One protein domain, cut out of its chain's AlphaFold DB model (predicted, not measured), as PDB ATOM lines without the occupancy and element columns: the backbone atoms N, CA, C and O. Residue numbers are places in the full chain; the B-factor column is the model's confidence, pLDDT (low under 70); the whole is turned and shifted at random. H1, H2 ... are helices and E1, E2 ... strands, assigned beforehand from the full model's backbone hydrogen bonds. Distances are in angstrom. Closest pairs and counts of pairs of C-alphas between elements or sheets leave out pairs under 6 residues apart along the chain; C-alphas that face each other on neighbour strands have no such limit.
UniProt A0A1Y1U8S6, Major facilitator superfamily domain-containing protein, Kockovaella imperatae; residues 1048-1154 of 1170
ATOM      1  N   TYR A1048     121.099 163.959 170.433       94.69
ATOM      2  CA  TYR A1048     120.881 162.558 170.800       94.69
ATOM      3  C   TYR A1048     119.393 162.228 170.952       94.69
ATOM      4  O   TYR A1048     118.949 161.206 170.433       94.69
ATOM      5  N   LEU A1049     118.608 163.099 171.600       94.88
ATOM      6  CA  LEU A1049     117.143 162.982 171.641       94.88
ATOM      7  C   LEU A1049     116.544 162.939 170.232       94.88
ATOM      8  O   LEU A1049     115.690 162.103 169.955       94.88
ATOM      9  N   THR A1050     117.031 163.802 169.336       92.69
ATOM     10  CA  THR A1050     116.572 163.864 167.942       92.69
ATOM     11  C   THR A1050     116.906 162.575 167.183       92.69
ATOM     12  O   THR A1050     116.067 162.062 166.448       92.69
ATOM     13  N   PHE A1051     118.089 161.987 167.398       93.06
ATOM     14  CA  PHE A1051     118.437 160.678 166.832       93.06
ATOM     15  C   PHE A1051     117.595 159.528 167.398       93.06
ATOM     16  O   PHE A1051     117.262 158.612 166.646       93.06
ATOM     17  N   CYS A1052     117.223 159.567 168.680       94.94
ATOM     18  CA  CYS A1052     116.326 158.570 169.264       94.94
ATOM     19  C   CYS A1052     114.897 158.700 168.720       94.94
ATOM     20  O   CYS A1052     114.339 157.697 168.290       94.94
ATOM     21  N   ASP A1053     114.339 159.913 168.625       93.56
ATOM     22  CA  ASP A1053     113.017 160.154 168.016       93.56
ATOM     23  C   ASP A1053     112.953 159.762 166.522       93.56
ATOM     24  O   ASP A1053     111.870 159.504 166.000       93.56
ATOM     25  N   LEU A1054     114.102 159.664 165.841       92.75
ATOM     26  CA  LEU A1054     114.245 159.164 164.464       92.75
ATOM     27  C   LEU A1054     114.434 157.637 164.339       92.75
ATOM     28  O   LEU A1054     114.490 157.130 163.216       92.75
ATOM     29  N   ILE A1055     114.594 156.908 165.447       93.50
ATOM     30  CA  ILE A1055     114.808 155.448 165.462       93.50
ATOM     31  C   ILE A1055     113.683 154.770 166.242       93.50
ATOM     32  O   ILE A1055     112.931 153.991 165.666       93.50
ATOM     33  N   ASP A1056     113.585 155.083 167.534       93.19
ATOM     34  CA  ASP A1056     112.534 154.656 168.451       93.19
ATOM     35  C   ASP A1056     112.587 155.537 169.725       93.19
ATOM     36  O   ASP A1056     113.575 155.476 170.470       93.19
ATOM     37  N   PRO A1057     111.544 156.335 170.029       91.38
ATOM     38  CA  PRO A1057     111.458 157.101 171.274       91.38
ATOM     39  C   PRO A1057     111.568 156.245 172.551       91.38
ATOM     40  O   PRO A1057     111.987 156.755 173.596       91.38
ATOM     41  N   ALA A1058     111.247 154.943 172.491       89.88
ATOM     42  CA  ALA A1058     111.357 154.036 173.636       89.88
ATOM     43  C   ALA A1058     112.790 153.917 174.158       89.88
ATOM     44  O   ALA A1058     112.975 153.675 175.348       89.88
ATOM     45  N   ILE A1059     113.804 154.184 173.322       93.31
ATOM     46  CA  ILE A1059     115.218 154.234 173.725       93.31
ATOM     47  C   ILE A1059     115.426 155.129 174.957       93.31
ATOM     48  O   ILE A1059     116.256 154.805 175.804       93.31
ATOM     49  N   TYR A1060     114.678 156.230 175.087       92.00
ATOM     50  CA  TYR A1060     114.841 157.155 176.206       92.00
ATOM     51  C   TYR A1060     113.668 157.167 177.192       92.00
ATOM     52  O   TYR A1060     113.915 157.348 178.383       92.00
ATOM     53  N   TYR A1061     112.413 156.934 176.781       89.62
ATOM     54  CA  TYR A1061     111.309 156.978 177.754       89.62
ATOM     55  C   TYR A1061     111.280 155.771 178.713       89.62
ATOM     56  O   TYR A1061     110.719 155.885 179.800       89.62
ATOM     57  N   VAL A1062     111.936 154.644 178.392       90.44
ATOM     58  CA  VAL A1062     112.093 153.503 179.326       90.44
ATOM     59  C   VAL A1062     113.220 153.699 180.353       90.44
ATOM     60  O   VAL A1062     113.492 152.795 181.145       90.44
ATOM     61  N   GLN A1063     113.907 154.850 180.344       87.88
ATOM     62  CA  GLN A1063     114.963 155.174 181.305       87.88
ATOM     63  C   GLN A1063     114.398 155.874 182.551       87.88
ATOM     64  O   GLN A1063     114.022 157.049 182.464       87.88
ATOM     65  N   PRO A1064     114.392 155.226 183.734       80.69
ATOM     66  CA  PRO A1064     114.088 155.934 184.969       80.69
ATOM     67  C   PRO A1064     115.132 157.034 185.218       80.69
ATOM     68  O   PRO A1064     116.303 156.918 184.855       80.69
ATOM     69  N   PHE A1065     114.699 158.123 185.857       82.06
ATOM     70  CA  PHE A1065     115.544 159.251 186.283       82.06
ATOM     71  C   PHE A1065     116.222 160.076 185.166       82.06
ATOM     72  O   PHE A1065     116.968 161.007 185.473       82.06
ATOM     73  N   LEU A1066     115.918 159.828 183.882       86.56
ATOM     74  CA  LEU A1066     116.447 160.598 182.740       86.56
ATOM     75  C   LEU A1066     116.183 162.117 182.833       86.56
ATOM     76  O   LEU A1066     116.929 162.912 182.261       86.56
ATOM     77  N   GLY A1067     115.173 162.539 183.599       79.00
ATOM     78  CA  GLY A1067     114.902 163.950 183.877       79.00
ATOM     79  C   GLY A1067     116.123 164.741 184.375       79.00
ATOM     80  O   GLY A1067     116.238 165.915 184.043       79.00
ATOM     81  N   GLN A1068     117.077 164.117 185.080       80.12
ATOM     82  CA  GLN A1068     118.273 164.812 185.577       80.12
ATOM     83  C   GLN A1068     119.216 165.283 184.438       80.12
ATOM     84  O   GLN A1068     119.478 166.490 184.369       80.12
ATOM     85  N   PRO A1069     119.687 164.415 183.508       86.25
ATOM     86  CA  PRO A1069     120.332 164.844 182.260       86.25
ATOM     87  C   PRO A1069     119.583 165.934 181.489       86.25
ATOM     88  O   PRO A1069     120.203 166.901 181.047       86.25
ATOM     89  N   LEU A1070     118.259 165.808 181.361       86.75
ATOM     90  CA  LEU A1070     117.436 166.753 180.601       86.75
ATOM     91  C   LEU A1070     117.376 168.138 181.263       86.75
ATOM     92  O   LEU A1070     117.584 169.146 180.587       86.75
ATOM     93  N   PHE A1071     117.193 168.188 182.586       79.75
ATOM     94  CA  PHE A1071     117.239 169.425 183.369       79.75
ATOM     95  C   PHE A1071     118.586 170.131 183.225       79.75
ATOM     96  O   PHE A1071     118.648 171.313 182.895       79.75
ATOM     97  N   THR A1072     119.674 169.377 183.414       78.81
ATOM     98  CA  THR A1072     121.032 169.932 183.408       78.81
ATOM     99  C   THR A1072     121.413 170.466 182.017       78.81
ATOM    100  O   THR A1072     122.046 171.521 181.916       78.81
ATOM    101  N   ALA A1073     120.973 169.808 180.936       84.69
ATOM    102  CA  ALA A1073     121.122 170.322 179.574       84.69
ATOM    103  C   ALA A1073     120.333 171.629 179.360       84.69
ATOM    104  O   ALA A1073     120.900 172.622 178.895       84.69
ATOM    105  N   GLY A1074     119.056 171.659 179.756       80.38
ATOM    106  CA  GLY A1074     118.200 172.842 179.643       80.38
ATOM    107  C   GLY A1074     118.776 174.059 180.372       80.38
ATOM    108  O   GLY A1074     118.897 175.133 179.782       80.38
ATOM    109  N   THR A1075     119.216 173.890 181.624       76.69
ATOM    110  CA  THR A1075     119.815 174.975 182.423       76.69
ATOM    111  C   THR A1075     121.088 175.551 181.803       76.69
ATOM    112  O   THR A1075     121.308 176.759 181.872       76.69
ATOM    113  N   VAL A1076     121.904 174.729 181.133       79.88
ATOM    114  CA  VAL A1076     123.111 175.205 180.438       79.88
ATOM    115  C   VAL A1076     122.769 175.988 179.168       79.88
ATOM    116  O   VAL A1076     123.371 177.035 178.933       79.88
ATOM    117  N   ILE A1077     121.791 175.534 178.378       83.00
ATOM    118  CA  ILE A1077     121.348 176.240 177.161       83.00
ATOM    119  C   ILE A1077     120.721 177.597 177.522       83.00
ATOM    120  O   ILE A1077     121.013 178.604 176.878       83.00
ATOM    121  N   MET A1078     119.945 177.671 178.610       76.75
ATOM    122  CA  MET A1078     119.420 178.942 179.131       76.75
ATOM    123  C   MET A1078     120.524 179.885 179.632       76.75
ATOM    124  O   MET A1078     120.479 181.085 179.365       76.75
ATOM    125  N   ALA A1079     121.546 179.364 180.319       75.56
ATOM    126  CA  ALA A1079     122.680 180.170 180.777       75.56
ATOM    127  C   ALA A1079     123.549 180.703 179.616       75.56
ATOM    128  O   ALA A1079     124.118 181.792 179.722       75.56
ATOM    129  N   GLU A1080     123.634 179.980 178.495       79.88
ATOM    130  CA  GLU A1080     124.241 180.480 177.256       79.88
ATOM    131  C   GLU A1080     123.377 181.572 176.602       79.88
ATOM    132  O   GLU A1080     123.899 182.641 176.274       79.88
ATOM    133  N   LEU A1081     122.063 181.344 176.470       77.12
ATOM    134  CA  LEU A1081     121.115 182.314 175.914       77.12
ATOM    135  C   LEU A1081     121.162 183.645 176.676       77.12
ATOM    136  O   LEU A1081     121.329 184.697 176.059       77.12
ATOM    137  N   ASN A1082     121.089 183.610 178.006       73.50
ATOM    138  CA  ASN A1082     121.116 184.820 178.829       73.50
ATOM    139  C   ASN A1082     122.431 185.598 178.657       73.50
ATOM    140  O   ASN A1082     122.393 186.807 178.439       73.50
ATOM    141  N   ARG A1083     123.585 184.914 178.611       69.31
ATOM    142  CA  ARG A1083     124.880 185.561 178.321       69.31
ATOM    143  C   ARG A1083     124.976 186.145 176.911       69.31
ATOM    144  O   ARG A1083     125.724 187.098 176.710       69.31
ATOM    145  N   SER A1084     124.253 185.604 175.929       67.31
ATOM    146  CA  SER A1084     124.238 186.177 174.576       67.31
ATOM    147  C   SER A1084     123.512 187.526 174.509       67.31
ATOM    148  O   SER A1084     123.919 188.390 173.737       67.31
ATOM    149  N   LYS A1085     122.514 187.748 175.377       66.69
ATOM    150  CA  LYS A1085     121.775 189.018 175.499       66.69
ATOM    151  C   LYS A1085     122.585 190.136 176.171       66.69
ATOM    152  O   LYS A1085     122.240 191.304 176.032       66.69
ATOM    153  N   GLU A1086     123.670 189.790 176.864       63.44
ATOM    154  CA  GLU A1086     124.619 190.731 177.482       63.44
ATOM    155  C   GLU A1086     125.801 191.095 176.555       63.44
ATOM    156  O   GLU A1086     126.617 191.954 176.891       63.44
ATOM    157  N   GLY A1087     125.936 190.424 175.403       60.41
ATOM    158  CA  GLY A1087     127.067 190.580 174.487       60.41
ATOM    159  C   GLY A1087     126.836 191.608 173.367       60.41
ATOM    160  O   GLY A1087     125.697 191.867 172.985       60.41
ATOM    161  N   PRO A1088     127.911 192.167 172.772       51.72
ATOM    162  CA  PRO A1088     127.814 193.014 171.585       51.72
ATOM    163  C   PRO A1088     127.536 192.157 170.337       51.72
ATOM    164  O   PRO A1088     128.457 191.743 169.633       51.72
ATOM    165  N   LEU A1089     126.257 191.872 170.090       59.16
ATOM    166  CA  LEU A1089     125.748 191.187 168.900       59.16
ATOM    167  C   LEU A1089     124.780 192.100 168.138       59.16
ATOM    168  O   LEU A1089     123.975 192.802 168.751       59.16
ATOM    169  N   ASP A1090     124.825 192.049 166.807       61.53
ATOM    170  CA  ASP A1090     123.811 192.686 165.961       61.53
ATOM    171  C   ASP A1090     122.438 192.022 166.168       61.53
ATOM    172  O   ASP A1090     122.352 190.818 166.443       61.53
ATOM    173  N   GLN A1091     121.359 192.800 166.023       64.62
ATOM    174  CA  GLN A1091     119.995 192.373 166.377       64.62
ATOM    175  C   GLN A1091     119.585 191.061 165.690       64.62
ATOM    176  O   GLN A1091     119.165 190.130 166.376       64.62
ATOM    177  N   ASP A1092     119.810 190.938 164.378       63.81
ATOM    178  CA  ASP A1092     119.483 189.729 163.607       63.81
ATOM    179  C   ASP A1092     120.207 188.475 164.136       63.81
ATOM    180  O   ASP A1092     119.627 187.389 164.211       63.81
ATOM    181  N   GLY A1093     121.472 188.622 164.551       65.75
ATOM    182  CA  GLY A1093     122.275 187.531 165.110       65.75
ATOM    183  C   GLY A1093     121.811 187.111 166.505       65.75
ATOM    184  O   GLY A1093     121.792 185.918 166.816       65.75
ATOM    185  N   SER A1094     121.381 188.073 167.326       66.94
ATOM    186  CA  SER A1094     120.773 187.811 168.635       66.94
ATOM    187  C   SER A1094     119.441 187.061 168.486       66.94
ATOM    188  O   SER A1094     119.271 185.992 169.074       66.94
ATOM    189  N   THR A1095     118.545 187.538 167.615       73.94
ATOM    190  CA  THR A1095     117.243 186.901 167.348       73.94
ATOM    191  C   THR A1095     117.386 185.498 166.748       73.94
ATOM    192  O   THR A1095     116.648 184.589 167.131       73.94
ATOM    193  N   MET A1096     118.359 185.272 165.857       76.69
ATOM    194  CA  MET A1096     118.640 183.934 165.318       76.69
ATOM    195  C   MET A1096     119.116 182.958 166.405       76.69
ATOM    196  O   MET A1096     118.673 181.808 166.436       76.69
ATOM    197  N   LEU A1097     119.999 183.398 167.307       75.06
ATOM    198  CA  LEU A1097     120.512 182.559 168.392       75.06
ATOM    199  C   LEU A1097     119.429 182.241 169.437       75.06
ATOM    200  O   LEU A1097     119.352 181.108 169.912       75.06
ATOM    201  N   GLU A1098     118.555 183.203 169.736       79.19
ATOM    202  CA  GLU A1098     117.384 183.016 170.596       79.19
ATOM    203  C   GLU A1098     116.408 181.980 170.018       79.19
ATOM    204  O   GLU A1098     116.020 181.044 170.720       79.19
ATOM    205  N   ALA A1099     116.092 182.061 168.721       81.38
ATOM    206  CA  ALA A1099     115.248 181.072 168.047       81.38
ATOM    207  C   ALA A1099     115.840 179.646 168.094       81.38
ATOM    208  O   ALA A1099     115.110 178.679 168.317       81.38
ATOM    209  N   ILE A1100     117.164 179.508 167.935       85.88
ATOM    210  CA  ILE A1100     117.862 178.215 168.046       85.88
ATOM    211  C   ILE A1100     117.782 177.672 169.480       85.88
ATOM    212  O   ILE A1100     117.434 176.505 169.668       85.88
ATOM    213  N   ALA A1101     118.061 178.502 170.490       82.81
ATOM    214  CA  ALA A1101     118.001 178.093 171.894       82.81
ATOM    215  C   ALA A1101     116.588 177.638 172.303       82.81
ATOM    216  O   ALA A1101     116.444 176.598 172.948       82.81
ATOM    217  N   HIS A1102     115.540 178.347 171.869       84.94
ATOM    218  CA  HIS A1102     114.155 177.933 172.111       84.94
ATOM    219  C   HIS A1102     113.809 176.602 171.426       84.94
ATOM    220  O   HIS A1102     113.267 175.716 172.083       84.94
ATOM    221  N   ALA A1103     114.197 176.390 170.164       87.75
ATOM    222  CA  ALA A1103     113.963 175.117 169.471       87.75
ATOM    223  C   ALA A1103     114.685 173.920 170.136       87.75
ATOM    224  O   ALA A1103     114.168 172.795 170.147       87.75
ATOM    225  N   GLN A1104     115.862 174.160 170.725       90.31
ATOM    226  CA  GLN A1104     116.589 173.165 171.519       90.31
ATOM    227  C   GLN A1104     115.866 172.859 172.841       90.31
ATOM    228  O   GLN A1104     115.633 171.691 173.157       90.31
ATOM    229  N   ILE A1105     115.432 173.889 173.572       85.81
ATOM    230  CA  ILE A1105     114.667 173.759 174.821       85.81
ATOM    231  C   ILE A1105     113.326 173.041 174.596       85.81
ATOM    232  O   ILE A1105     112.986 172.138 175.358       85.81
ATOM    233  N   ASP A1106     112.592 173.353 173.527       88.50
ATOM    234  CA  ASP A1106     111.326 172.684 173.191       88.50
ATOM    235  C   ASP A1106     111.515 171.199 172.852       88.50
ATOM    236  O   ASP A1106     110.631 170.376 173.100       88.50
ATOM    237  N   THR A1107     112.681 170.819 172.324       92.12
ATOM    238  CA  THR A1107     113.030 169.407 172.101       92.12
ATOM    239  C   THR A1107     113.256 168.678 173.428       92.12
ATOM    240  O   THR A1107     112.760 167.564 173.599       92.12
ATOM    241  N   ILE A1108     113.892 169.333 174.408       90.25
ATOM    242  CA  ILE A1108     114.009 168.817 175.782       90.25
ATOM    243  C   ILE A1108     112.622 168.713 176.441       90.25
ATOM    244  O   ILE A1108     112.303 167.665 177.001       90.25
ATOM    245  N   LYS A1109     111.755 169.732 176.317       87.44
ATOM    246  CA  LYS A1109     110.373 169.685 176.838       87.44
ATOM    247  C   LYS A1109     109.588 168.504 176.274       87.44
ATOM    248  O   LYS A1109     109.047 167.723 177.048       87.44
ATOM    249  N   ARG A1110     109.581 168.307 174.948       90.12
ATOM    250  CA  ARG A1110     108.904 167.160 174.307       90.12
ATOM    251  C   ARG A1110     109.382 165.813 174.856       90.12
ATOM    252  O   ARG A1110     108.567 164.909 175.031       90.12
ATOM    253  N   ALA A1111     110.674 165.676 175.158       91.00
ATOM    254  CA  ALA A1111     111.213 164.471 175.780       91.00
ATOM    255  C   ALA A1111     110.751 164.293 177.240       91.00
ATOM    256  O   ALA A1111     110.398 163.178 177.620       91.00
ATOM    257  N   ILE A1112     110.691 165.370 178.034       86.12
ATOM    258  CA  ILE A1112     110.186 165.338 179.420       86.12
ATOM    259  C   ILE A1112     108.679 165.031 179.461       86.12
ATOM    260  O   ILE A1112     108.257 164.219 180.284       86.12
ATOM    261  N   ILE A1113     107.879 165.611 178.559       86.44
ATOM    262  CA  ILE A1113     106.435 165.343 178.445       86.44
ATOM    263  C   ILE A1113     106.204 163.847 178.197       86.44
ATOM    264  O   ILE A1113     105.532 163.209 179.007       86.44
ATOM    265  N   LYS A1114     106.849 163.266 177.174       89.19
ATOM    266  CA  LYS A1114     106.824 161.812 176.911       89.19
ATOM    267  C   LYS A1114     107.268 160.997 178.132       89.19
ATOM    268  O   LYS A1114     106.613 160.030 178.500       89.19
ATOM    269  N   LEU A1115     108.343 161.399 178.815       87.38
ATOM    270  CA  LEU A1115     108.817 160.724 180.032       87.38
ATOM    271  C   LEU A1115     107.768 160.756 181.168       87.38
ATOM    272  O   LEU A1115     107.673 159.807 181.947       87.38
ATOM    273  N   SER A1116     106.953 161.815 181.245       83.94
ATOM    274  CA  SER A1116     105.889 161.984 182.249       83.94
ATOM    275  C   SER A1116     104.634 161.138 182.018       83.94
ATOM    276  O   SER A1116     103.829 160.992 182.938       83.94
ATOM    277  N   GLU A1117     104.488 160.520 180.844       86.69
ATOM    278  CA  GLU A1117     103.434 159.534 180.573       86.69
ATOM    279  C   GLU A1117     103.706 158.192 181.278       86.69
ATOM    280  O   GLU A1117     102.771 157.425 181.511       86.69
ATOM    281  N   PHE A1118     104.962 157.950 181.689       86.56
ATOM    282  CA  PHE A1118     105.438 156.695 182.290       86.56
ATOM    283  C   PHE A1118     106.030 156.861 183.705       86.56
ATOM    284  O   PHE A1118     105.878 155.970 184.550       86.56
ATOM    285  N   TRP A1119     106.685 157.990 184.008       85.19
ATOM    286  CA  TRP A1119     107.420 158.188 185.266       85.19
ATOM    287  C   TRP A1119     106.885 159.340 186.118       85.19
ATOM    288  O   TRP A1119     106.805 160.497 185.697       85.19
ATOM    289  N   ARG A1120     106.592 159.019 187.386       74.69
ATOM    290  CA  ARG A1120     106.229 159.999 188.418       74.69
ATOM    291  C   ARG A1120     107.425 160.924 188.663       74.69
ATOM    292  O   ARG A1120     108.575 160.505 188.587       74.69
ATOM    293  N   GLY A1121     107.153 162.205 188.893       65.88
ATOM    294  CA  GLY A1121     108.188 163.227 189.076       65.88
ATOM    295  C   GLY A1121     108.750 163.856 187.791       65.88
ATOM    296  O   GLY A1121     109.238 164.980 187.860       65.88
ATOM    297  N   ALA A1122     108.635 163.233 186.610       71.56
ATOM    298  CA  ALA A1122     109.209 163.800 185.378       71.56
ATOM    299  C   ALA A1122     108.622 165.182 185.019       71.56
ATOM    300  O   ALA A1122     109.367 166.092 184.667       71.56
ATOM    301  N   ARG A1123     107.311 165.387 185.214       67.31
ATOM    302  CA  ARG A1123     106.645 166.684 184.983       67.31
ATOM    303  C   ARG A1123     107.131 167.809 185.914       67.31
ATOM    304  O   ARG A1123     107.042 168.972 185.551       67.31
ATOM    305  N   LEU A1124     107.707 167.485 187.079       64.81
ATOM    306  CA  LEU A1124     108.313 168.489 187.968       64.81
ATOM    307  C   LEU A1124     109.518 169.166 187.295       64.81
ATOM    308  O   LEU A1124     109.763 170.353 187.492       64.81
ATOM    309  N   VAL A1125     110.245 168.402 186.473       65.88
ATOM    310  CA  VAL A1125     111.410 168.872 185.715       65.88
ATOM    311  C   VAL A1125     110.998 169.836 184.601       65.88
ATOM    312  O   VAL A1125     111.710 170.801 184.334       65.88
ATOM    313  N   GLU A1126     109.837 169.608 183.982       66.06
ATOM    314  CA  GLU A1126     109.246 170.537 183.014       66.06
ATOM    315  C   GLU A1126     108.936 171.884 183.680       66.06
ATOM    316  O   GLU A1126     109.424 172.910 183.209       66.06
ATOM    317  N   THR A1127     108.204 171.890 184.802       63.25
ATOM    318  CA  THR A1127     107.823 173.132 185.499       63.25
ATOM    319  C   THR A1127     109.040 173.900 186.028       63.25
ATOM    320  O   THR A1127     109.149 175.103 185.799       63.25
ATOM    321  N   ALA A1128     110.013 173.217 186.641       63.03
ATOM    322  CA  ALA A1128     111.253 173.852 187.099       63.03
ATOM    323  C   ALA A1128     112.059 174.470 185.936       63.03
ATOM    324  O   ALA A1128     112.640 175.550 186.069       63.03
ATOM    325  N   MET A1129     112.070 173.817 184.767       65.75
ATOM    326  CA  MET A1129     112.696 174.374 183.568       65.75
ATOM    327  C   MET A1129     111.890 175.555 182.997       65.75
ATOM    328  O   MET A1129     112.492 176.535 182.570       65.75
ATOM    329  N   GLU A1130     110.553 175.521 183.028       64.69
ATOM    330  CA  GLU A1130     109.690 176.649 182.636       64.69
ATOM    331  C   GLU A1130     109.947 177.913 183.469       64.69
ATOM    332  O   GLU A1130     110.033 179.008 182.911       64.69
ATOM    333  N   GLU A1131     110.094 177.782 184.787       60.97
ATOM    334  CA  GLU A1131     110.367 178.908 185.691       60.97
ATOM    335  C   GLU A1131     111.735 179.547 185.405       60.97
ATOM    336  O   GLU A1131     111.849 180.775 185.342       60.97
ATOM    337  N   CYS A1132     112.742 178.723 185.094       58.84
ATOM    338  CA  CYS A1132     114.045 179.188 184.621       58.84
ATOM    339  C   CYS A1132     113.955 179.949 183.281       58.84
ATOM    340  O   CYS A1132     114.612 180.981 183.129       58.84
ATOM    341  N   ILE A1133     113.124 179.499 182.324       58.84
ATOM    342  CA  ILE A1133     112.910 180.193 181.032       58.84
ATOM    343  C   ILE A1133     112.271 181.570 181.253       58.84
ATOM    344  O   ILE A1133     112.626 182.534 180.576       58.84
ATOM    345  N   ARG A1134     111.331 181.677 182.200       56.25
ATOM    346  CA  ARG A1134     110.588 182.918 182.492       56.25
ATOM    347  C   ARG A1134     111.436 183.994 183.188       56.25
ATOM    348  O   ARG A1134     110.931 185.088 183.419       56.25
ATOM    349  N   GLY A1135     112.701 183.708 183.518       49.91
ATOM    350  CA  GLY A1135     113.607 184.652 184.183       49.91
ATOM    351  C   GLY A1135     113.199 184.984 185.623       49.91
ATOM    352  O   GLY A1135     113.514 186.067 186.113       49.91
ATOM    353  N   GLY A1136     112.464 184.083 186.285       40.16
ATOM    354  CA  GLY A1136     111.853 184.333 187.588       40.16
ATOM    355  C   GLY A1136     112.870 184.622 188.695       40.16
ATOM    356  O   GLY A1136     113.686 183.774 189.050       40.16
ATOM    357  N   THR A1137     112.786 185.810 189.299       36.50
ATOM    358  CA  THR A1137     113.518 186.134 190.537       36.50
ATOM    359  C   THR A1137     112.851 185.563 191.794       36.50
ATOM    360  O   THR A1137     113.499 185.485 192.836       36.50
ATOM    361  N   GLU A1138     111.585 185.143 191.707       36.31
ATOM    362  CA  GLU A1138     110.847 184.452 192.774       36.31
ATOM    363  C   GLU A1138     111.203 182.953 192.796       36.31
ATOM    364  O   GLU A1138     110.509 182.123 192.218       36.31
ATOM    365  N   ARG A1139     112.305 182.600 193.467       37.25
ATOM    366  CA  ARG A1139     112.892 181.239 193.511       37.25
ATOM    367  C   ARG A1139     112.135 180.215 194.388       37.25
ATOM    368  O   ARG A1139     112.720 179.212 194.786       37.25
ATOM    369  N   ASP A1140     110.873 180.473 194.738       34.12
ATOM    370  CA  ASP A1140     110.277 179.907 195.962       34.12
ATOM    371  C   ASP A1140     109.028 179.013 195.772       34.12
ATOM    372  O   ASP A1140     108.559 178.460 196.770       34.12
ATOM    373  N   LYS A1141     108.433 178.871 194.568       34.94
ATOM    374  CA  LYS A1141     107.091 178.243 194.415       34.94
ATOM    375  C   LYS A1141     106.836 177.463 193.107       34.94
ATOM    376  O   LYS A1141     106.107 177.956 192.244       34.94
ATOM    377  N   ILE A1142     107.275 176.199 193.029       36.78
ATOM    378  CA  ILE A1142     106.817 175.280 191.968       36.78
ATOM    379  C   ILE A1142     105.433 174.725 192.343       36.78
ATOM    380  O   ILE A1142     105.294 173.829 193.183       36.78
ATOM    381  N   TRP A1143     104.389 175.246 191.697       32.03
ATOM    382  CA  TRP A1143     103.026 174.714 191.803       32.03
ATOM    383  C   TRP A1143     102.798 173.615 190.770       32.03
ATOM    384  O   TRP A1143     102.928 173.845 189.567       32.03
ATOM    385  N   VAL A1144     102.397 172.427 191.226       34.25
ATOM    386  CA  VAL A1144     102.047 171.316 190.334       34.25
ATOM    387  C   VAL A1144     100.614 170.877 190.582       34.25
ATOM    388  O   VAL A1144     100.316 170.103 191.492       34.25
ATOM    389  N   GLU A1145      99.720 171.368 189.725       28.52
ATOM    390  CA  GLU A1145      98.369 170.835 189.599       28.52
ATOM    391  C   GLU A1145      98.416 169.452 188.935       28.52
ATOM    392  O   GLU A1145      98.848 169.272 187.790       28.52
ATOM    393  N   ASN A1146      97.958 168.462 189.694       28.61
ATOM    394  CA  ASN A1146      97.667 167.114 189.239       28.61
ATOM    395  C   ASN A1146      96.355 166.707 189.925       28.61
ATOM    396  O   ASN A1146      96.244 166.876 191.142       28.61
ATOM    397  N   ASP A1147      95.370 166.207 189.169       29.53
ATOM    398  CA  ASP A1147      93.925 166.180 189.508       29.53
ATOM    399  C   ASP A1147      93.499 165.237 190.661       29.53
ATOM    400  O   ASP A1147      92.394 164.695 190.691       29.53
ATOM    401  N   SER A1148      94.381 164.976 191.620       29.86
ATOM    402  CA  SER A1148      94.118 164.172 192.820       29.86
ATOM    403  C   SER A1148      94.908 164.643 194.046       29.86
ATOM    404  O   SER A1148      94.427 164.476 195.164       29.86
ATOM    405  N   TYR A1149      96.081 165.267 193.860       27.47
ATOM    406  CA  TYR A1149      96.919 165.787 194.944       27.47
ATOM    407  C   TYR A1149      97.690 167.031 194.489       27.47
ATOM    408  O   TYR A1149      98.665 166.922 193.746       27.47
ATOM    409  N   ALA A1150      97.288 168.203 194.986       24.17
ATOM    410  CA  ALA A1150      98.129 169.394 194.949       24.17
ATOM    411  C   ALA A1150      99.198 169.283 196.047       24.17
ATOM    412  O   ALA A1150      98.870 169.081 197.219       24.17
ATOM    413  N   VAL A1151     100.469 169.402 195.665       28.12
ATOM    414  CA  VAL A1151     101.623 169.352 196.571       28.12
ATOM    415  C   VAL A1151     102.563 170.490 196.186       28.12
ATOM    416  O   VAL A1151     102.947 170.591 195.023       28.12
ATOM    417  N   GLU A1152     102.935 171.338 197.148       27.61
ATOM    418  CA  GLU A1152     104.014 172.313 196.953       27.61
ATOM    419  C   GLU A1152     105.324 171.563 196.697       27.61
ATOM    420  O   GLU A1152     105.753 170.738 197.512       27.61
ATOM    421  N   VAL A1153     105.970 171.848 195.568       29.91
ATOM    422  CA  VAL A1153     107.304 171.332 195.267       29.91
ATOM    423  C   VAL A1153     108.284 172.490 195.415       29.91
ATOM    424  O   VAL A1153     108.157 173.528 194.776       29.91
ATOM    425  N   TYR A1154     109.262 172.326 196.298       30.88
ATOM    426  CA  TYR A1154     110.370 173.271 196.400       30.88
ATOM    427  C   TYR A1154     111.372 173.025 195.269       30.88
ATOM    428  O   TYR A1154     111.584 171.878 194.871       30.88
TER     429      TYR A1154
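What this domain is: This is residues 1048 to 1154 of the 1170 residues of the protein "Major facilitator superfamily domain-containing protein" of Kockovaella imperatae (UniProt A0A1Y1U8S6). A small hairpin of two short strands, E1 and E2, sits beside H5, the short third helix of an up-and-down bundle, H3, H4 and H5, in which each helix runs against the one before it. H3 and H4 make a long hairpin whose tip, residues 1086 to 1092, sticks out, and H1 and H2 pack on H4 at the edge away from the strands. The 107 printed residues hold H1 H2 H3 H4 H5 E1 E2 in chain order, mostly helix, with E1 and E2 antiparallel. The whole is flat, 48 by 39 by 19 A, and only just compact, close to loose, with a radius of gyration of the C-alphas of 15.5 A.

Where its parts are: E1 is residues 1142 to 1144 and E2 residues 1151 to 1153, with C-alpha 1153 at (107.304, 171.332, 195.267). H5 is residues 1122 to 1133, 17.4 A long. H4, residues 1091 to 1116, spans 37.1 A from C-alpha 1091 at (119.995, 192.373, 166.377). H3, residues 1067 to 1085, spans 27.3 A. H2 is residues 1058 to 1061 and H1 residues 1048 to 1053.

How they stand to each other: In the E1 and E2 hairpin, N 1142 and O 1153 are within hydrogen-bond range at 3.3 A. The closest C-alphas of H5 and E1, Ala 1128 and Ile 1142, are 6.7 A apart. H4, the hub, touches H3 at a shallow tilt of 12 degrees, opposite ways, closest at C-alphas 1074 and 1105, 6.0 A. With residues 1109 to 1116 alone H4 touches H5, closest at C-alphas 1116 and 1122, 4.9 A. H2 touches H4 at C-alphas 1061 and 1115, 5.0 A. H1 touches H4 at a steep tilt of 58 degrees, closest at C-alphas 1049 and 1111, 7.4 A. Every O i to N i+4 pair is within hydrogen-bond range in H1, H3 and H4, and 7 of 8 in H5; H2 is too short for one.

The domain as a whole: The C-alphas of Pro 1088 and Ser 1148, the two farthest apart, are 49.2 A apart. The printed part has no cut and no long link. Mean pLDDT of the printed part is 70.3; residues 1083 to 1094, 1121 and 1123 to 1154 are under 70.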